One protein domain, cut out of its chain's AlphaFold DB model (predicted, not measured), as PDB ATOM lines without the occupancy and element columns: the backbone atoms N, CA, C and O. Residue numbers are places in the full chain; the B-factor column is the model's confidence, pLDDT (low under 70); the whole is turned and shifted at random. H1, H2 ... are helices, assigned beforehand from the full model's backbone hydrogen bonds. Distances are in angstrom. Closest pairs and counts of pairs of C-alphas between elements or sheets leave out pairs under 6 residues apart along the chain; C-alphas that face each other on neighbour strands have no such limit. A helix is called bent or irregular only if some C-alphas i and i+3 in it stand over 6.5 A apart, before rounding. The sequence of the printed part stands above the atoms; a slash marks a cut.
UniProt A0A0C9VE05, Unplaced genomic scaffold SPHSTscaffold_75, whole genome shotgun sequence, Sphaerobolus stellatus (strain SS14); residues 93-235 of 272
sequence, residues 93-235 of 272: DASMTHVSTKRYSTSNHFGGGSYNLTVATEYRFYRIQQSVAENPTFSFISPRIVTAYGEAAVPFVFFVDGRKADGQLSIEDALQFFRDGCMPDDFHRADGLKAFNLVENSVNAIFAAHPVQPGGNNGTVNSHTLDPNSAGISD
ATOM      1  N   ASP A  93      24.673  65.817 116.702       92.69
ATOM      2  CA  ASP A  93      25.664  64.885 117.204       92.69
ATOM      3  C   ASP A  93      25.890  64.962 118.719       92.69
ATOM      4  O   ASP A  93      25.457  65.873 119.438       92.69
ATOM      5  N   ALA A  94      26.580  63.934 119.217       93.88
ATOM      6  CA  ALA A  94      26.855  63.724 120.628       93.88
ATOM      7  C   ALA A  94      25.578  63.702 121.493       93.88
ATOM      8  O   ALA A  94      25.625  64.037 122.676       93.88
ATOM      9  N   SER A  95      24.422  63.297 120.956       90.56
ATOM     10  CA  SER A  95      23.224  63.088 121.774       90.56
ATOM     11  C   SER A  95      23.497  62.118 122.931       90.56
ATOM     12  O   SER A  95      24.245  61.137 122.803       90.56
ATOM     13  N   MET A  96      22.884  62.411 124.075       85.88
ATOM     14  CA  MET A  96      22.885  61.542 125.248       85.88
ATOM     15  C   MET A  96      21.560  60.805 125.400       85.88
ATOM     16  O   MET A  96      21.419  60.059 126.352       85.88
ATOM     17  N   THR A  97      20.570  60.979 124.527       68.81
ATOM     18  CA  THR A  97      19.226  60.436 124.780       68.81
ATOM     19  C   THR A  97      19.167  58.913 124.643       68.81
ATOM     20  O   THR A  97      18.400  58.267 125.347       68.81
ATOM     21  N   HIS A  98      20.080  58.305 123.883       70.06
ATOM     22  CA  HIS A  98      20.198  56.848 123.801       70.06
ATOM     23  C   HIS A  98      20.632  56.232 125.133       70.06
ATOM     24  O   HIS A  98      21.704  56.556 125.657       70.06
ATOM     25  N   VAL A  99      19.825  55.310 125.661       72.00
ATOM     26  CA  VAL A  99      20.224  54.437 126.768       72.00
ATOM     27  C   VAL A  99      21.409  53.593 126.304       72.00
ATOM     28  O   VAL A  99      21.312  52.860 125.324       72.00
ATOM     29  N   SER A 100      22.542  53.709 126.994       78.44
ATOM     30  CA  SER A 100      23.765  52.988 126.650       78.44
ATOM     31  C   SER A 100      24.385  52.347 127.885       78.44
ATOM     32  O   SER A 100      24.292  52.869 129.000       78.44
ATOM     33  N   THR A 101      25.084  51.232 127.673       82.75
ATOM     34  CA  THR A 101      25.906  50.582 128.705       82.75
ATOM     35  C   THR A 101      26.953  51.539 129.275       82.75
ATOM     36  O   THR A 101      27.277  51.475 130.460       82.75
ATOM     37  N   LYS A 102      27.444  52.475 128.455       89.12
ATOM     38  CA  LYS A 102      28.379  53.505 128.894       89.12
ATOM     39  C   LYS A 102      27.744  54.527 129.835       89.12
ATOM     40  O   LYS A 102      28.366  54.868 130.830       89.12
ATOM     41  N   ARG A 103      26.510  54.982 129.585       86.31
ATOM     42  CA  ARG A 103      25.806  55.874 130.528       86.31
ATOM     43  C   ARG A 103      25.660  55.194 131.889       86.31
ATOM     44  O   ARG A 103      25.930  55.812 132.916       86.31
ATOM     45  N   TYR A 104      25.271  53.920 131.885       88.25
ATOM     46  CA  TYR A 104      25.129  53.129 133.103       88.25
ATOM     47  C   TYR A 104      26.448  53.021 133.878       88.25
ATOM     48  O   TYR A 104      26.496  53.348 135.061       88.25
ATOM     49  N   SER A 105      27.541  52.646 133.206       91.81
ATOM     50  CA  SER A 105      28.845  52.527 133.868       91.81
ATOM     51  C   SER A 105      29.381  53.868 134.373       91.81
ATOM     52  O   SER A 105      29.909  53.915 135.482       91.81
ATOM     53  N   THR A 106      29.186  54.967 133.635       92.88
ATOM     54  CA  THR A 106      29.517  56.320 134.113       92.88
ATOM     55  C   THR A 106      28.696  56.689 135.354       92.88
ATOM     56  O   THR A 106      29.248  57.234 136.304       92.88
ATOM     57  N   SER A 107      27.406  56.340 135.393       93.69
ATOM     58  CA  SER A 107      26.533  56.630 136.542       93.69
ATOM     59  C   SER A 107      26.941  55.852 137.793       93.69
ATOM     60  O   SER A 107      26.994  56.409 138.886       93.69
ATOM     61  N   ASN A 108      27.321  54.582 137.638       94.19
ATOM     62  CA  ASN A 108      27.873  53.790 138.738       94.19
ATOM     63  C   ASN A 108      29.215  54.342 139.229       94.19
ATOM     64  O   ASN A 108      29.456  54.382 140.431       94.19
ATOM     65  N   HIS A 109      30.089  54.758 138.310       96.00
ATOM     66  CA  HIS A 109      31.436  55.195 138.662       96.00
ATOM     67  C   HIS A 109      31.467  56.580 139.321       96.00
ATOM     68  O   HIS A 109      32.178  56.760 140.306       96.00
ATOM     69  N   PHE A 110      30.694  57.538 138.801       96.50
ATOM     70  CA  PHE A 110      30.757  58.941 139.228       96.50
ATOM     71  C   PHE A 110      29.542  59.415 140.029       96.50
ATOM     72  O   PHE A 110      29.643  60.397 140.756       96.50
ATOM     73  N   GLY A 111      28.394  58.749 139.898       95.81
ATOM     74  CA  GLY A 111      27.127  59.189 140.488       95.81
ATOM     75  C   GLY A 111      26.576  58.266 141.567       95.81
ATOM     76  O   GLY A 111      25.418  58.408 141.944       95.81
ATOM     77  N   GLY A 112      27.356  57.282 142.027       94.81
ATOM     78  CA  GLY A 112      26.897  56.322 143.037       94.81
ATOM     79  C   GLY A 112      25.683  55.496 142.596       94.81
ATOM     80  O   GLY A 112      24.905  55.067 143.440       94.81
ATOM     81  N   GLY A 113      25.502  55.297 141.284       93.31
ATOM     82  CA  GLY A 113      24.353  54.582 140.715       93.31
ATOM     83  C   GLY A 113      23.202  55.477 140.243       93.31
ATOM     84  O   GLY A 113      22.212  54.952 139.739       93.31
ATOM     85  N   SER A 114      23.344  56.801 140.334       96.25
ATOM     86  CA  SER A 114      22.381  57.783 139.819       96.25
ATOM     87  C   SER A 114      22.999  58.658 138.731       96.25
ATOM     88  O   SER A 114      24.206  58.879 138.702       96.25
ATOM     89  N   TYR A 115      22.174  59.185 137.831       96.31
ATOM     90  CA  TYR A 115      22.532  60.265 136.922       96.31
ATOM     91  C   TYR A 115      22.349  61.611 137.635       96.31
ATOM     92  O   TYR A 115      21.242  61.974 138.030       96.31
ATOM     93  N   ASN A 116      23.438  62.354 137.797       97.19
ATOM     94  CA  ASN A 116      23.478  63.662 138.448       97.19
ATOM     95  C   ASN A 116      24.414  64.609 137.680       97.19
ATOM     96  O   ASN A 116      24.930  64.243 136.623       97.19
ATOM     97  N   LEU A 117      24.667  65.807 138.213       97.31
ATOM     98  CA  LEU A 117      25.551  66.796 137.587       97.31
ATOM     99  C   LEU A 117      26.936  66.228 137.221       97.31
ATOM    100  O   LEU A 117      27.394  66.420 136.100       97.31
ATOM    101  N   THR A 118      27.586  65.488 138.125       97.94
ATOM    102  CA  THR A 118      28.913  64.898 137.872       97.94
ATOM    103  C   THR A 118      28.864  63.888 136.728       97.94
ATOM    104  O   THR A 118      29.716  63.896 135.842       97.94
ATOM    105  N   VAL A 119      27.836  63.040 136.694       97.12
ATOM    106  CA  VAL A 119      27.645  62.074 135.603       97.12
ATOM    107  C   VAL A 119      27.335  62.778 134.287       97.12
ATOM    108  O   VAL A 119      27.842  62.360 133.245       97.12
ATOM    109  N   ALA A 120      26.526  63.837 134.318       97.00
ATOM    110  CA  ALA A 120      26.205  64.645 133.151       97.00
ATOM    111  C   ALA A 120      27.473  65.247 132.536       97.00
ATOM    112  O   ALA A 120      27.671  65.112 131.331       97.00
ATOM    113  N   THR A 121      28.363  65.797 133.367       97.50
ATOM    114  CA  THR A 121      29.697  66.282 132.986       97.50
ATOM    115  C   THR A 121      30.530  65.218 132.281       97.50
ATOM    116  O   THR A 121      30.903  65.385 131.117       97.50
ATOM    117  N   GLU A 122      30.788  64.097 132.952       97.50
ATOM    118  CA  GLU A 122      31.684  63.063 132.429       97.50
ATOM    119  C   GLU A 122      31.107  62.382 131.182       97.50
ATOM    120  O   GLU A 122      31.816  62.097 130.213       97.50
ATOM    121  N   TYR A 123      29.794  62.145 131.161       96.56
ATOM    122  CA  TYR A 123      29.142  61.513 130.021       96.56
ATOM    123  C   TYR A 123      29.039  62.452 128.813       96.56
ATOM    124  O   TYR A 123      29.271  62.003 127.690       96.56
ATOM    125  N   ARG A 124      28.748  63.745 129.012       96.88
ATOM    126  CA  ARG A 124      28.748  64.762 127.943       96.88
ATOM    127  C   ARG A 124      30.114  64.831 127.277       96.88
ATOM    128  O   ARG A 124      30.187  64.720 126.051       96.88
ATOM    129  N   PHE A 125      31.181  64.938 128.067       97.12
ATOM    130  CA  PHE A 125      32.537  64.969 127.529       97.12
ATOM    131  C   PHE A 125      32.881  63.674 126.787       97.12
ATOM    132  O   PHE A 125      33.329  63.724 125.641       97.12
ATOM    133  N   TYR A 126      32.568  62.511 127.370       96.56
ATOM    134  CA  TYR A 126      32.747  61.223 126.696       96.56
ATOM    135  C   TYR A 126      32.036  61.169 125.335       96.56
ATOM    136  O   TYR A 126      32.632  60.722 124.359       96.56
ATOM    137  N   ARG A 127      30.780  61.625 125.242       96.75
ATOM    138  CA  ARG A 127      30.015  61.590 123.984       96.75
ATOM    139  C   ARG A 127      30.619  62.492 122.915       96.75
ATOM    140  O   ARG A 127      30.617  62.102 121.754       96.75
ATOM    141  N   ILE A 128      31.173  63.639 123.301       97.12
ATOM    142  CA  ILE A 128      31.919  64.507 122.384       97.12
ATOM    143  C   ILE A 128      33.175  63.786 121.883       97.12
ATOM    144  O   ILE A 128      33.357  63.664 120.676       97.12
ATOM    145  N   GLN A 129      34.005  63.248 122.784       97.62
ATOM    146  CA  GLN A 129      35.231  62.531 122.403       97.62
ATOM    147  C   GLN A 129      34.938  61.323 121.508       97.62
ATOM    148  O   GLN A 129      35.627  61.091 120.519       97.62
ATOM    149  N   GLN A 130      33.871  60.586 121.817       96.75
ATOM    150  CA  GLN A 130      33.418  59.480 120.990       96.75
ATOM    151  C   GLN A 130      33.029  59.952 119.585       96.75
ATOM    152  O   GLN A 130      33.471  59.365 118.602       96.75
ATOM    153  N   SER A 131      32.235  61.020 119.466       97.25
ATOM    154  CA  SER A 131      31.859  61.555 118.155       97.25
ATOM    155  C   SER A 131      33.069  62.067 117.370       97.25
ATOM    156  O   SER A 131      33.147  61.819 116.171       97.25
ATOM    157  N   VAL A 132      34.061  62.672 118.027       98.06
ATOM    158  CA  VAL A 132      35.333  63.033 117.378       98.06
ATOM    159  C   VAL A 132      36.049  61.798 116.828       98.06
ATOM    160  O   VAL A 132      36.524  61.825 115.692       98.06
ATOM    161  N   ALA A 133      36.103  60.714 117.601       98.31
ATOM    162  CA  ALA A 133      36.833  59.504 117.237       98.31
ATOM    163  C   ALA A 133      36.122  58.612 116.206       98.31
ATOM    164  O   ALA A 133      36.789  57.854 115.503       98.31
ATOM    165  N   GLU A 134      34.793  58.685 116.115       97.62
ATOM    166  CA  GLU A 134      33.986  57.710 115.366       97.62
ATOM    167  C   GLU A 134      33.144  58.329 114.238       97.62
ATOM    168  O   GLU A 134      32.777  57.618 113.304       97.62
ATOM    169  N   ASN A 135      32.843  59.633 114.276       97.50
ATOM    170  CA  ASN A 135      31.991  60.294 113.283       97.50
ATOM    171  C   ASN A 135      32.807  61.269 112.406       97.50
ATOM    172  O   ASN A 135      33.104  62.381 112.847       97.50
ATOM    173  N   PRO A 136      33.155  60.923 111.151       97.38
ATOM    174  CA  PRO A 136      33.946  61.798 110.277       97.38
ATOM    175  C   PRO A 136      33.230  63.101 109.888       97.38
ATOM    176  O   PRO A 136      33.887  64.044 109.452       97.38
ATOM    177  N   THR A 137      31.907  63.169 110.050       96.88
ATOM    178  CA  THR A 137      31.085  64.360 109.793       96.88
ATOM    179  C   THR A 137      30.581  65.002 111.085       96.88
ATOM    180  O   THR A 137      29.581  65.712 111.052       96.88
ATOM    181  N   PHE A 138      31.244  64.738 112.219       97.38
ATOM    182  CA  PHE A 138      30.872  65.298 113.517       97.38
ATOM    183  C   PHE A 138      30.748  66.821 113.457       97.38
ATOM    184  O   PHE A 138      31.711  67.493 113.090       97.38
ATOM    185  N   SER A 139      29.599  67.351 113.871       95.75
ATOM    186  CA  SER A 139      29.336  68.786 113.963       95.75
ATOM    187  C   SER A 139      28.835  69.178 115.352       95.75
ATOM    188  O   SER A 139      27.865  68.632 115.879       95.75
ATOM    189  N   PHE A 140      29.503  70.159 115.951       95.00
ATOM    190  CA  PHE A 140      29.253  70.645 117.305       95.00
ATOM    191  C   PHE A 140      29.395  72.169 117.386       95.00
ATOM    192  O   PHE A 140      30.119  72.726 118.212       95.00
ATOM    193  N   ILE A 141      28.693  72.843 116.479       93.19
ATOM    194  CA  ILE A 141      28.564  74.302 116.387       93.19
ATOM    195  C   ILE A 141      27.178  74.762 116.860       93.19
ATOM    196  O   ILE A 141      26.319  73.942 117.185       93.19
ATOM    197  N   SER A 142      26.947  76.072 116.942       89.62
ATOM    198  CA  SER A 142      25.644  76.652 117.292       89.62
ATOM    199  C   SER A 142      24.572  76.279 116.248       89.62
ATOM    200  O   SER A 142      24.869  76.308 115.054       89.62
ATOM    201  N   PRO A 143      23.334  75.928 116.655       88.50
ATOM    202  CA  PRO A 143      22.823  75.911 118.033       88.50
ATOM    203  C   PRO A 143      23.129  74.614 118.804       88.50
ATOM    204  O   PRO A 143      22.895  74.554 120.013       88.50
ATOM    205  N   ARG A 144      23.668  73.580 118.140       92.00
ATOM    206  CA  ARG A 144      23.838  72.235 118.708       92.00
ATOM    207  C   ARG A 144      24.712  72.205 119.955       92.00
ATOM    208  O   ARG A 144      24.382  71.481 120.888       92.00
ATOM    209  N   ILE A 145      25.798  72.978 120.002       91.75
ATOM    210  CA  ILE A 145      26.641  73.021 121.203       91.75
ATOM    211  C   ILE A 145      25.812  73.430 122.432       91.75
ATOM    212  O   ILE A 145      25.850  72.739 123.441       91.75
ATOM    213  N   VAL A 146      24.962  74.456 122.334       88.88
ATOM    214  CA  VAL A 146      24.124  74.928 123.448       88.88
ATOM    215  C   VAL A 146      23.087  73.875 123.834       88.88
ATOM    216  O   VAL A 146      22.984  73.510 125.010       88.88
ATOM    217  N   THR A 147      22.356  73.333 122.857       89.56
ATOM    218  CA  THR A 147      21.304  72.344 123.132       89.56
ATOM    219  C   THR A 147      21.871  71.050 123.705       89.56
ATOM    220  O   THR A 147      21.303  70.501 124.644       89.56
ATOM    221  N   ALA A 148      23.045  70.605 123.252       94.19
ATOM    222  CA  ALA A 148      23.703  69.407 123.758       94.19
ATOM    223  C   ALA A 148      24.083  69.509 125.249       94.19
ATOM    224  O   ALA A 148      23.953  68.522 125.983       94.19
ATOM    225  N   TYR A 149      24.546  70.668 125.725       94.75
ATOM    226  CA  TYR A 149      24.787  70.863 127.161       94.75
ATOM    227  C   TYR A 149      23.472  71.023 127.940       94.75
ATOM    228  O   TYR A 149      23.349  70.456 129.024       94.75
ATOM    229  N   GLY A 150      22.461  71.700 127.381       92.56
ATOM    230  CA  GLY A 150      21.125  71.788 127.991       92.56
ATOM    231  C   GLY A 150      20.482  70.412 128.207       92.56
ATOM    232  O   GLY A 150      20.016  70.097 129.301       92.56
ATOM    233  N   GLU A 151      20.562  69.539 127.202       92.38
ATOM    234  CA  GLU A 151      20.121  68.138 127.263       92.38
ATOM    235  C   GLU A 151      20.801  67.337 128.385       92.38
ATOM    236  O   GLU A 151      20.246  66.335 128.834       92.38
ATOM    237  N   ALA A 152      21.999  67.740 128.826       95.38
ATOM    238  CA  ALA A 152      22.735  67.072 129.906       95.38
ATOM    239  C   ALA A 152      22.180  67.461 131.274       95.38
ATOM    240  O   ALA A 152      22.165  66.643 132.191       95.38
ATOM    241  N   ALA A 153      21.696  68.696 131.395       95.38
ATOM    242  CA  ALA A 153      21.116  69.222 132.620       95.38
ATOM    243  C   ALA A 153      19.686  68.714 132.858       95.38
ATOM    244  O   ALA A 153      19.334  68.326 133.971       95.38
ATOM    245  N   VAL A 154      18.864  68.681 131.803       93.25
ATOM    246  CA  VAL A 154      17.422  68.387 131.890       93.25
ATOM    247  C   VAL A 154      17.074  67.144 132.728       93.25
ATOM    248  O   VAL A 154      16.170  67.254 133.556       93.25
ATOM    249  N   PRO A 155      17.751  65.986 132.600       94.62
ATOM    250  CA  PRO A 155      17.329  64.774 133.298       94.62
ATOM    251  C   PRO A 155      17.375  64.905 134.820       94.62
ATOM    252  O   PRO A 155      16.399  64.583 135.490       94.62
ATOM    253  N   PHE A 156      18.466  65.423 135.385       94.25
ATOM    254  CA  PHE A 156      18.560  65.563 136.840       94.25
ATOM    255  C   PHE A 156      17.812  66.794 137.374       94.25
ATOM    256  O   PHE A 156      17.580  66.888 138.576       94.25
ATOM    257  N   VAL A 157      17.412  67.727 136.503       94.75
ATOM    258  CA  VAL A 157      16.590  68.886 136.883       94.75
ATOM    259  C   VAL A 157      15.095  68.550 136.897       94.75
ATOM    260  O   VAL A 157      14.391  68.977 137.812       94.75
ATOM    261  N   PHE A 158      14.610  67.802 135.900       95.44
ATOM    262  CA  PHE A 158      13.175  67.636 135.633       95.44
ATOM    263  C   PHE A 158      12.635  66.217 135.815       95.44
ATOM    264  O   PHE A 158      11.432  66.061 135.999       95.44
ATOM    265  N   PHE A 159      13.478  65.183 135.742       95.94
ATOM    266  CA  PHE A 159      13.022  63.786 135.832       95.94
ATOM    267  C   PHE A 159      13.202  63.178 137.225       95.94
ATOM    268  O   PHE A 159      12.767  62.055 137.467       95.94
ATOM    269  N   VAL A 160      13.819  63.910 138.153       95.81
ATOM    270  CA  VAL A 160      13.867  63.534 139.571       95.81
ATOM    271  C   VAL A 160      12.518  63.851 140.206       95.81
ATOM    272  O   VAL A 160      12.015  64.962 140.042       95.81
ATOM    273  N   ASP A 161      11.954  62.896 140.951       95.75
ATOM    274  CA  ASP A 161      10.703  63.108 141.683       95.75
ATOM    275  C   ASP A 161      10.799  64.359 142.568       95.75
ATOM    276  O   ASP A 161      11.742  64.549 143.346       95.75
ATOM    277  N   GLY A 162       9.797  65.217 142.436       94.06
ATOM    278  CA  GLY A 162       9.712  66.527 143.048       94.06
ATOM    279  C   GLY A 162       9.743  66.534 144.566       94.06
ATOM    280  O   GLY A 162      10.200  67.511 145.153       94.06
ATOM    281  N   ARG A 163       9.315  65.440 145.202       93.69
ATOM    282  CA  ARG A 163       9.348  65.281 146.661       93.69
ATOM    283  C   ARG A 163      10.771  65.035 147.169       93.69
ATOM    284  O   ARG A 163      11.043  65.285 148.340       93.69
ATOM    285  N   LYS A 164      11.670  64.550 146.301       92.56
ATOM    286  CA  LYS A 164      13.110  64.406 146.573       92.56
ATOM    287  C   LYS A 164      13.870  65.660 146.147       92.56
ATOM    288  O   LYS A 164      14.579  66.246 146.959       92.56
ATOM    289  N   ALA A 165      13.715  66.051 144.877       86.69
ATOM    290  CA  ALA A 165      14.352  67.211 144.245       86.69
ATOM    291  C   ALA A 165      15.863  67.377 144.550       86.69
ATOM    292  O   ALA A 165      16.364  68.497 144.635       86.69
ATOM    293  N   ASP A 166      16.593  66.268 144.687       93.25
ATOM    294  CA  ASP A 166      17.999  66.203 145.125       93.25
ATOM    295  C   ASP A 166      19.015  66.143 143.964       93.25
ATOM    296  O   ASP A 166      20.228  66.050 144.177       93.25
ATOM    297  N   GLY A 167      18.526  66.180 142.721       94.12
ATOM    298  CA  GLY A 167      19.352  66.067 141.520       94.12
ATOM    299  C   GLY A 167      19.944  64.672 141.295       94.12
ATOM    300  O   GLY A 167      20.887  64.543 140.515       94.12
ATOM    301  N   GLN A 168      19.432  63.636 141.968       96.75
ATOM    302  CA  GLN A 168      19.876  62.250 141.817       96.75
ATOM    303  C   GLN A 168      18.817  61.440 141.061       96.75
ATOM    304  O   GLN A 168      17.926  60.830 141.650       96.75
ATOM    305  N   LEU A 169      18.915  61.409 139.732       96.31
ATOM    306  CA  LEU A 169      18.018  60.599 138.913       96.31
ATOM    307  C   LEU A 169      18.475  59.142 138.946       96.31
ATOM    308  O   LEU A 169      19.530  58.815 138.403       96.31
ATOM    309  N   SER A 170      17.693  58.252 139.554       95.25
ATOM    310  CA  SER A 170      18.022  56.825 139.553       95.25
ATOM    311  C   SER A 170      18.091  56.286 138.118       95.25
ATOM    312  O   SER A 170      17.414  56.781 137.213       95.25
ATOM    313  N   ILE A 171      18.910  55.261 137.876       92.69
ATOM    314  CA  ILE A 171      18.974  54.649 136.540       92.69
ATOM    315  C   ILE A 171      17.640  54.018 136.152       92.69
ATOM    316  O   ILE A 171      17.271  54.068 134.983       92.69
ATOM    317  N   GLU A 172      16.923  53.446 137.115       93.44
ATOM    318  CA  GLU A 172      15.596  52.882 136.893       93.44
ATOM    319  C   GLU A 172      14.631  53.944 136.357       93.44
ATOM    320  O   GLU A 172      14.075  53.766 135.275       93.44
ATOM    321  N   ASP A 173      14.525  55.091 137.032       95.25
ATOM    322  CA  ASP A 173      13.675  56.201 136.589       95.25
ATOM    323  C   ASP A 173      14.155  56.769 135.248       95.25
ATOM    324  O   ASP A 173      13.354  57.020 134.348       95.25
ATOM    325  N   ALA A 174      15.472  56.905 135.056       94.38
ATOM    326  CA  ALA A 174      16.031  57.343 133.781       94.38
ATOM    327  C   ALA A 174      15.600  56.424 132.625       94.38
ATOM    328  O   ALA A 174      15.259  56.912 131.546       94.38
ATOM    329  N   LEU A 175      15.590  55.102 132.817       93.56
ATOM    330  CA  LEU A 175      15.139  54.168 131.785       93.56
ATOM    331  C   LEU A 175      13.671  54.393 131.423       93.56
ATOM    332  O   LEU A 175      13.350  54.377 130.235       93.56
ATOM    333  N   GLN A 176      12.810  54.674 132.396       95.81
ATOM    334  CA  GLN A 176      11.395  54.928 132.127       95.81
ATOM    335  C   GLN A 176      11.208  56.140 131.202       95.81
ATOM    336  O   GLN A 176      10.516  56.045 130.189       95.81
ATOM    337  N   PHE A 177      11.925  57.240 131.439       96.19
ATOM    338  CA  PHE A 177      11.851  58.415 130.562       96.19
ATOM    339  C   PHE A 177      12.521  58.200 129.195       96.19
ATOM    340  O   PHE A 177      11.954  58.547 128.158       96.19
ATOM    341  N   PHE A 178      13.744  57.660 129.171       94.44
ATOM    342  CA  PHE A 178      14.562  57.598 127.952       94.44
ATOM    343  C   PHE A 178      14.245  56.411 127.037       94.44
ATOM    344  O   PHE A 178      14.402  56.532 125.823       94.44
ATOM    345  N   ARG A 179      13.845  55.264 127.596       92.81
ATOM    346  CA  ARG A 179      13.505  54.049 126.837       92.81
ATOM    347  C   ARG A 179      12.002  53.937 126.629       92.81
ATOM    348  O   ARG A 179      11.568  53.707 125.505       92.81
ATOM    349  N   ASP A 180      11.235  54.099 127.703       94.31
ATOM    350  CA  ASP A 180       9.810  53.753 127.696       94.31
ATOM    351  C   ASP A 180       8.919  54.962 127.381       94.31
ATOM    352  O   ASP A 180       7.766  54.802 126.978       94.31
ATOM    353  N   GLY A 181       9.454  56.182 127.514       95.12
ATOM    354  CA  GLY A 181       8.680  57.411 127.381       95.12
ATOM    355  C   GLY A 181       7.541  57.448 128.398       95.12
ATOM    356  O   GLY A 181       6.402  57.736 128.024       95.12
ATOM    357  N   CYS A 182       7.847  57.088 129.643       96.31
ATOM    358  CA  CYS A 182       6.912  56.966 130.751       96.31
ATOM    359  C   CYS A 182       7.458  57.695 131.984       96.31
ATOM    360  O   CYS A 182       8.662  57.678 132.244       96.31
ATOM    361  N   MET A 183       6.568  58.326 132.743       97.94
ATOM    362  CA  MET A 183       6.870  58.772 134.101       97.94
ATOM    363  C   MET A 183       6.895  57.551 135.035       97.94
ATOM    364  O   MET A 183       6.068  56.657 134.835       97.94
ATOM    365  N   PRO A 184       7.773  57.519 136.053       97.44
ATOM    366  CA  PRO A 184       7.696  56.540 137.131       97.44
ATOM    367  C   PRO A 184       6.320  56.487 137.801       97.44
ATOM    368  O   PRO A 184       5.583  57.479 137.820       97.44
ATOM    369  N   ASP A 185       5.985  55.335 138.380       96.19
ATOM    370  CA  ASP A 185       4.766  55.189 139.175       96.19
ATOM    371  C   ASP A 185       4.744  56.218 140.313       96.19
ATOM    372  O   ASP A 185       5.738  56.421 141.010       96.19
ATOM    373  N   ASP A 186       3.593  56.874 140.489       96.38
ATOM    374  CA  ASP A 186       3.408  57.954 141.467       96.38
ATOM    375  C   ASP A 186       4.430  59.106 141.318       96.38
ATOM    376  O   ASP A 186       4.750  59.793 142.287       96.38
ATOM    377  N   PHE A 187       4.960  59.339 140.110       97.31
ATOM    378  CA  PHE A 187       5.872  60.453 139.850       97.31
ATOM    379  C   PHE A 187       5.207  61.797 140.147       97.31
ATOM    380  O   PHE A 187       4.157  62.136 139.596       97.31
ATOM    381  N   HIS A 188       5.872  62.597 140.976       95.44
ATOM    382  CA  HIS A 188       5.505  63.986 141.205       95.44
ATOM    383  C   HIS A 188       6.500  64.893 140.489       95.44
ATOM    384  O   HIS A 188       7.707  64.773 140.691       95.44
ATOM    385  N   ARG A 189       6.014  65.845 139.685       93.88
ATOM    386  CA  ARG A 189       6.871  66.948 139.227       93.88
ATOM    387  C   ARG A 189       7.342  67.770 140.428       93.88
ATOM    388  O   ARG A 189       6.695  67.772 141.473       93.88
ATOM    389  N   ALA A 190       8.443  68.497 140.275       85.88
ATOM    390  CA  ALA A 190       8.920  69.386 141.326       85.88
ATOM    391  C   ALA A 190       7.922  70.495 141.685       85.88
ATOM    392  O   ALA A 190       7.262  71.056 140.808       85.88
ATOM    393  N   ASP A 191       7.860  70.822 142.978       78.81
ATOM    394  CA  ASP A 191       7.097  71.964 143.472       78.81
ATOM    395  C   ASP A 191       7.753  73.279 143.031       78.81
ATOM    396  O   ASP A 191       8.969  73.468 143.138       78.81
ATOM    397  N   GLY A 192       6.919  74.207 142.555       75.00
ATOM    398  CA  GLY A 192       7.365  75.463 141.959       75.00
ATOM    399  C   GLY A 192       7.909  75.296 140.537       75.00
ATOM    400  O   GLY A 192       8.263  74.207 140.092       75.00
ATOM    401  N   LEU A 193       7.958  76.402 139.797       77.19
ATOM    402  CA  LEU A 193       8.542  76.395 138.460       77.19
ATOM    403  C   LEU A 193      10.070  76.332 138.583       77.19
ATOM    404  O   LEU A 193      10.691  77.204 139.196       77.19
ATOM    405  N   LYS A 194      10.688  75.290 138.020       77.25
ATOM    406  CA  LYS A 194      12.142  75.199 137.882       77.25
ATOM    407  C   LYS A 194      12.582  76.237 136.863       77.25
ATOM    408  O   LYS A 194      12.263  76.134 135.682       77.25
ATOM    409  N   ALA A 195      13.306  77.229 137.367       73.88
ATOM    410  CA  ALA A 195      13.700  78.386 136.592       73.88
ATOM    411  C   ALA A 195      14.721  78.036 135.502       73.88
ATOM    412  O   ALA A 195      15.626  77.226 135.728       73.88
ATOM    413  N   PHE A 196      14.648  78.762 134.392       80.94
ATOM    414  CA  PHE A 196      15.659  78.841 133.342       80.94
ATOM    415  C   PHE A 196      17.087  78.902 133.914       80.94
ATOM    416  O   PHE A 196      17.958  78.120 133.528       80.94
ATOM    417  N   ASN A 197      17.296  79.730 134.945       84.56
ATOM    418  CA  ASN A 197      18.591  79.916 135.607       84.56
ATOM    419  C   ASN A 197      19.169  78.623 136.211       84.56
ATOM    420  O   ASN A 197      20.385  78.483 136.307       84.56
ATOM    421  N   LEU A 198      18.339  77.668 136.651       89.69
ATOM    422  CA  LEU A 198      18.835  76.401 137.202       89.69
ATOM    423  C   LEU A 198      19.449  75.524 136.103       89.69
ATOM    424  O   LEU A 198      20.506  74.920 136.307       89.69
ATOM    425  N   VAL A 199      18.798  75.475 134.940       91.50
ATOM    426  CA  VAL A 199      19.320  74.785 133.756       91.50
ATOM    427  C   VAL A 199      20.569  75.500 133.253       91.50
ATOM    428  O   VAL A 199      21.579  74.843 133.032       91.50
ATOM    429  N   GLU A 200      20.547  76.829 133.162       90.00
ATOM    430  CA  GLU A 200      21.696  77.635 132.736       90.00
ATOM    431  C   GLU A 200      22.918  77.443 133.650       90.00
ATOM    432  O   GLU A 200      24.015  77.146 133.177       90.00
ATOM    433  N   ASN A 201      22.738  77.515 134.972       93.00
ATOM    434  CA  ASN A 201      23.815  77.269 135.935       93.00
ATOM    435  C   ASN A 201      24.384  75.851 135.805       93.00
ATOM    436  O   ASN A 201      25.596  75.655 135.891       93.00
ATOM    437  N   SER A 202      23.517  74.866 135.563       95.12
ATOM    438  CA  SER A 202      23.927  73.481 135.327       95.12
ATOM    439  C   SER A 202      24.725  73.345 134.030       95.12
ATOM    440  O   SER A 202      25.784  72.726 134.031       95.12
ATOM    441  N   VAL A 203      24.272  73.967 132.938       94.69
ATOM    442  CA  VAL A 203      24.989  74.024 131.654       94.69
ATOM    443  C   VAL A 203      26.385  74.613 131.838       94.69
ATOM    444  O   VAL A 203      27.365  74.009 131.400       94.69
ATOM    445  N   ASN A 204      26.485  75.741 132.543       94.25
ATOM    446  CA  ASN A 204      27.757  76.401 132.820       94.25
ATOM    447  C   ASN A 204      28.696  75.512 133.645       94.25
ATOM    448  O   ASN A 204      29.879  75.418 133.325       94.25
ATOM    449  N   ALA A 205      28.183  74.813 134.663       96.56
ATOM    450  CA  ALA A 205      28.975  73.889 135.472       96.56
ATOM    451  C   ALA A 205      29.472  72.672 134.668       96.56
ATOM    452  O   ALA A 205      30.640  72.294 134.785       96.56
ATOM    453  N   ILE A 206      28.615  72.086 133.825       97.38
ATOM    454  CA  ILE A 206      28.967  70.956 132.949       97.38
ATOM    455  C   ILE A 206      30.050  71.383 131.951       97.38
ATOM    456  O   ILE A 206      31.040  70.673 131.775       97.38
ATOM    457  N   PHE A 207      29.894  72.553 131.326       95.94
ATOM    458  CA  PHE A 207      30.872  73.091 130.381       95.94
ATOM    459  C   PHE A 207      32.207  73.439 131.049       95.94
ATOM    460  O   PHE A 207      33.260  73.095 130.519       95.94
ATOM    461  N   ALA A 208      32.184  74.087 132.216       96.31
ATOM    462  CA  ALA A 208      33.393  74.536 132.904       96.31
ATOM    463  C   ALA A 208      34.317  73.384 133.328       96.31
ATOM    464  O   ALA A 208      35.527  73.582 133.425       96.31
ATOM    465  N   ALA A 209      33.766  72.192 133.569       97.06
ATOM    466  CA  ALA A 209      34.549  71.022 133.945       97.06
ATOM    467  C   ALA A 209      35.385  70.458 132.783       97.06
ATOM    468  O   ALA A 209      36.529  70.069 132.999       97.06
ATOM    469  N   HIS A 210      34.842  70.462 131.558       96.19
ATOM    470  CA  HIS A 210      35.545  70.024 130.346       96.19
ATOM    471  C   HIS A 210      35.240  70.964 129.166       96.19
ATOM    472  O   HIS A 210      34.428  70.615 128.305       96.19
ATOM    473  N   PRO A 211      35.864  72.155 129.095       94.69
ATOM    474  CA  PRO A 211      35.567  73.117 128.040       94.69
ATOM    475  C   PRO A 211      35.903  72.563 126.651       94.69
ATOM    476  O   PRO A 211      37.008  72.076 126.409       94.69
ATOM    477  N   VAL A 212      34.960  72.685 125.716       93.06
ATOM    478  CA  VAL A 212      35.125  72.267 124.315       93.06
ATOM    479  C   VAL A 212      34.886  73.457 123.395       93.06
ATOM    480  O   VAL A 212      33.948  74.228 123.591       93.06
ATOM    481  N   GLN A 213      35.742  73.608 122.388       92.25
ATOM    482  CA  GLN A 213      35.605  74.650 121.372       92.25
ATOM    483  C   GLN A 213      34.515  74.272 120.355       92.25
ATOM    484  O   GLN A 213      34.464  73.109 119.953       92.25
ATOM    485  N   PRO A 214      33.663  75.214 119.910       95.00
ATOM    486  CA  PRO A 214      32.653  74.915 118.902       95.00
ATOM    487  C   PRO A 214      33.319  74.559 117.570       95.00
ATOM    488  O   PRO A 214      34.246  75.234 117.128       95.00
ATOM    489  N   GLY A 215      32.875  73.498 116.909       96.06
ATOM    490  CA  GLY A 215      33.483  73.070 115.652       96.06
ATOM    491  C   GLY A 215      33.087  71.661 115.257       96.06
ATOM    492  O   GLY A 215      32.042  71.171 115.672       96.06
ATOM    493  N   GLY A 216      33.909  71.007 114.445       97.06
ATOM    494  CA  GLY A 216      33.593  69.676 113.944       97.06
ATOM    495  C   GLY A 216      34.758  68.996 113.242       97.06
ATOM    496  O   GLY A 216      35.816  69.597 113.045       97.06
ATOM    497  N   ASN A 217      34.549  67.733 112.879       98.06
ATOM    498  CA  ASN A 217      35.471  66.955 112.057       98.06
ATOM    499  C   ASN A 217      35.387  67.388 110.580       98.06
ATOM    500  O   ASN A 217      34.326  67.755 110.078       98.06
ATOM    501  N   ASN A 218      36.508  67.312 109.861       95.44
ATOM    502  CA  ASN A 218      36.661  67.805 108.488       95.44
ATOM    503  C   ASN A 218      36.527  66.711 107.407       95.44
ATOM    504  O   ASN A 218      37.254  66.705 106.414       95.44
ATOM    505  N   GLY A 219      35.600  65.769 107.596       95.69
ATOM    506  CA  GLY A 219      35.397  64.634 106.687       95.69
ATOM    507  C   GLY A 219      36.250  63.406 107.021       95.69
ATOM    508  O   GLY A 219      36.171  62.395 106.327       95.69
ATOM    509  N   THR A 220      37.035  63.461 108.101       97.31
ATOM    510  CA  THR A 220      37.779  62.320 108.659       97.31
ATOM    511  C   THR A 220      37.599  62.250 110.175       97.31
ATOM    512  O   THR A 220      37.297  63.254 110.812       97.31
ATOM    513  N   VAL A 221      37.751  61.075 110.787       98.06
ATOM    514  CA  VAL A 221      37.725  60.964 112.258       98.06
ATOM    515  C   VAL A 221      38.974  61.593 112.882       98.06
ATOM    516  O   VAL A 221      40.020  61.658 112.241       98.06
ATOM    517  N   ASN A 222      38.884  62.014 114.145       97.94
ATOM    518  CA  ASN A 222      39.972  62.655 114.897       97.94
ATOM    519  C   ASN A 222      40.528  63.924 114.228       97.94
ATOM    520  O   ASN A 222      41.728  64.187 114.284       97.94
ATOM    521  N   SER A 223      39.662  64.714 113.592       97.38
ATOM    522  CA  SER A 223      40.048  65.897 112.815       97.38
ATOM    523  C   SER A 223      39.352  67.173 113.289       97.38
ATOM    524  O   SER A 223      39.188  68.118 112.518       97.38
ATOM    525  N   HIS A 224      38.923  67.201 114.554       97.00
ATOM    526  CA  HIS A 224      38.113  68.289 115.078       97.00
ATOM    527  C   HIS A 224      38.871  69.617 115.003       97.00
ATOM    528  O   HIS A 224      39.906  69.805 115.643       97.00
ATOM    529  N   THR A 225      38.300  70.570 114.272       96.69
ATOM    530  CA  THR A 225      38.796  71.946 114.171       96.69
ATOM    531  C   THR A 225      37.778  72.930 114.728       96.69
ATOM    532  O   THR A 225      36.577  72.706 114.591       96.69
ATOM    533  N   LEU A 226      38.259  74.005 115.359       96.19
ATOM    534  CA  LEU A 226      37.440  75.138 115.799       96.19
ATOM    535  C   LEU A 226      36.773  75.803 114.586       96.19
ATOM    536  O   LEU A 226      37.453  76.097 113.602       96.19
ATOM    537  N   ASP A 227      35.484  76.106 114.701       95.00
ATOM    538  CA  ASP A 227      34.813  77.072 113.835       95.00
ATOM    539  C   ASP A 227      34.772  78.436 114.548       95.00
ATOM    540  O   ASP A 227      33.975  78.621 115.473       95.00
ATOM    541  N   PRO A 228      35.609  79.411 114.144       92.44
ATOM    542  CA  PRO A 228      35.665  80.716 114.800       92.44
ATOM    543  C   PRO A 228      34.391  81.547 114.589       92.44
ATOM    544  O   PRO A 228      34.202  82.553 115.269       92.44
ATOM    545  N   ASN A 229      33.522  81.155 113.650       91.56
ATOM    546  CA  ASN A 229      32.268  81.844 113.378       91.56
ATOM    547  C   ASN A 229      31.098  81.276 114.177       91.56
ATOM    548  O   ASN A 229      30.019  81.857 114.114       91.56
ATOM    549  N   SER A 230      31.269  80.181 114.916       91.06
ATOM    550  CA  SER A 230      30.217  79.634 115.770       91.06
ATOM    551  C   SER A 230      30.251  80.273 117.154       91.06
ATOM    552  O   SER A 230      31.314  80.411 117.757       91.06
ATOM    553  N   ALA A 231      29.083  80.595 117.711       90.69
ATOM    554  CA  ALA A 231      28.978  80.889 119.135       90.69
ATOM    555  C   ALA A 231      29.419  79.690 119.994       90.69
ATOM    556  O   ALA A 231      29.150  78.530 119.660       90.69
ATOM    557  N   GLY A 232      30.095  79.989 121.105       86.69
ATOM    558  CA  GLY A 232      30.338  79.048 122.199       86.69
ATOM    559  C   GLY A 232      29.254  79.147 123.279       86.69
ATOM    560  O   GLY A 232      28.353  79.977 123.192       86.69
ATOM    561  N   ILE A 233      29.367  78.332 124.334       85.81
ATOM    562  CA  ILE A 233      28.386  78.288 125.439       85.81
ATOM    563  C   ILE A 233      28.240  79.632 126.165       85.81
ATOM    564  O   ILE A 233      27.135  80.015 126.530       85.81
ATOM    565  N   SER A 234      29.339  80.366 126.352       82.38
ATOM    566  CA  SER A 234      29.338  81.634 127.089       82.38
ATOM    567  C   SER A 234      28.934  82.854 126.251       82.38
ATOM    568  O   SER A 234      28.841  83.948 126.798       82.38
ATOM    569  N   ASP A 235      28.736  82.702 124.939       85.94
ATOM    570  CA  ASP A 235      28.421  83.809 124.027       85.94
ATOM    571  C   ASP A 235      26.929  83.810 123.659       85.94
ATOM    572  O   ASP A 235      26.525  83.501 122.536       85.94
TER     573      ASP A 235
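This is residues 93 to 235 of the 272 residues of an uncharacterized protein of Sphaerobolus stellatus (strain SS14) (UniProt A0A0C9VE05). Three helices, H2, H3 and H5, make the core: H2 and H3 form a hairpin, and H5 is set across H3 and reaches the first part of H2. H1 folds back on that part of H2, H4 lies off to one side near H1 and H3, and long loops make the two ends of the elongated whole, residues 159 to 170 and 181 to 195 towards one end and residues 210 to 235 towards the other. The printed part has 143 residues with five named helices, H1 to H5 in order, and no named strand; the class is all helix, though under half of the residues, 67, are in named elements. It is compact, with a radius of gyration of the C-alphas of 15.6 A and spans of 48 by 31 by 24 A.

H1, residues 101 to 110, and H2, residues 117 to 134, form a helical hairpin; they touch, with Ser 107 and Val 119 the closest C-alphas at 5.6 A, and run opposite ways at a steep tilt of 41 degrees. H2 is the hub, touching three helices, each with a part of its residues alone: 118 to 123 for H1, and 117 to 124 for each of the other two. H2 and H3, residues 144 to 158, form a second helical hairpin and touch, closest at the C-alphas of Ala 120 and Ala 152, 5.3 A; the tilt of 34 degrees, opposite ways, is only just shallow. H4, residues 171 to 180, is close to but not clearly touching H3, with the C-alphas of Pro 155 and Ala 174 the closest at 7.6 A. H4 is likewise close to but not clearly touching H1, closest at the C-alphas of Tyr 104 and Ile 171, 7.2 A. H5, residues 196 to 209, touches H3, closest at the C-alphas of Tyr 149 and Val 203, 5.5 A, at a steep tilt of 65 degrees. H5 touches H2 too, closest at the C-alphas of Thr 121 and Ile 206, 4.7 A, at a steep tilt of 59 degrees. H2 and H4 are apart. In H1, H2, H4 and H5 every O i to N i+4 pair is within hydrogen-bond range; in H3 it is 8 of 11.

H1 begins at C-alpha 101, (25.906, 50.582, 128.705). H2 is 25.4 A long from first to last C-alpha, H3 and H5 are 20.5 A each, H1 is 14.3 A and H4 12.8 A. H3 is irregular, but only just: C-alphas 152 and 155 are 6.8 A apart. H5 ends at C-alpha 209, (34.549, 71.022, 133.945).

The C-alphas of Asp 186 and Asn 218 are the two farthest apart, 47.9 A. The printed part has no cut; the links H3 to H4 and H4 to H5 are long, with 12 and 15 residues. Residues 139 to 140 pair antiparallel with 215 to 216, and these with 225 to 226; residues 114 to 115 pair antiparallel with 169 to 170. The mean pLDDT of the printed part is 92.9, and residue 97 is the one printed residue under 70.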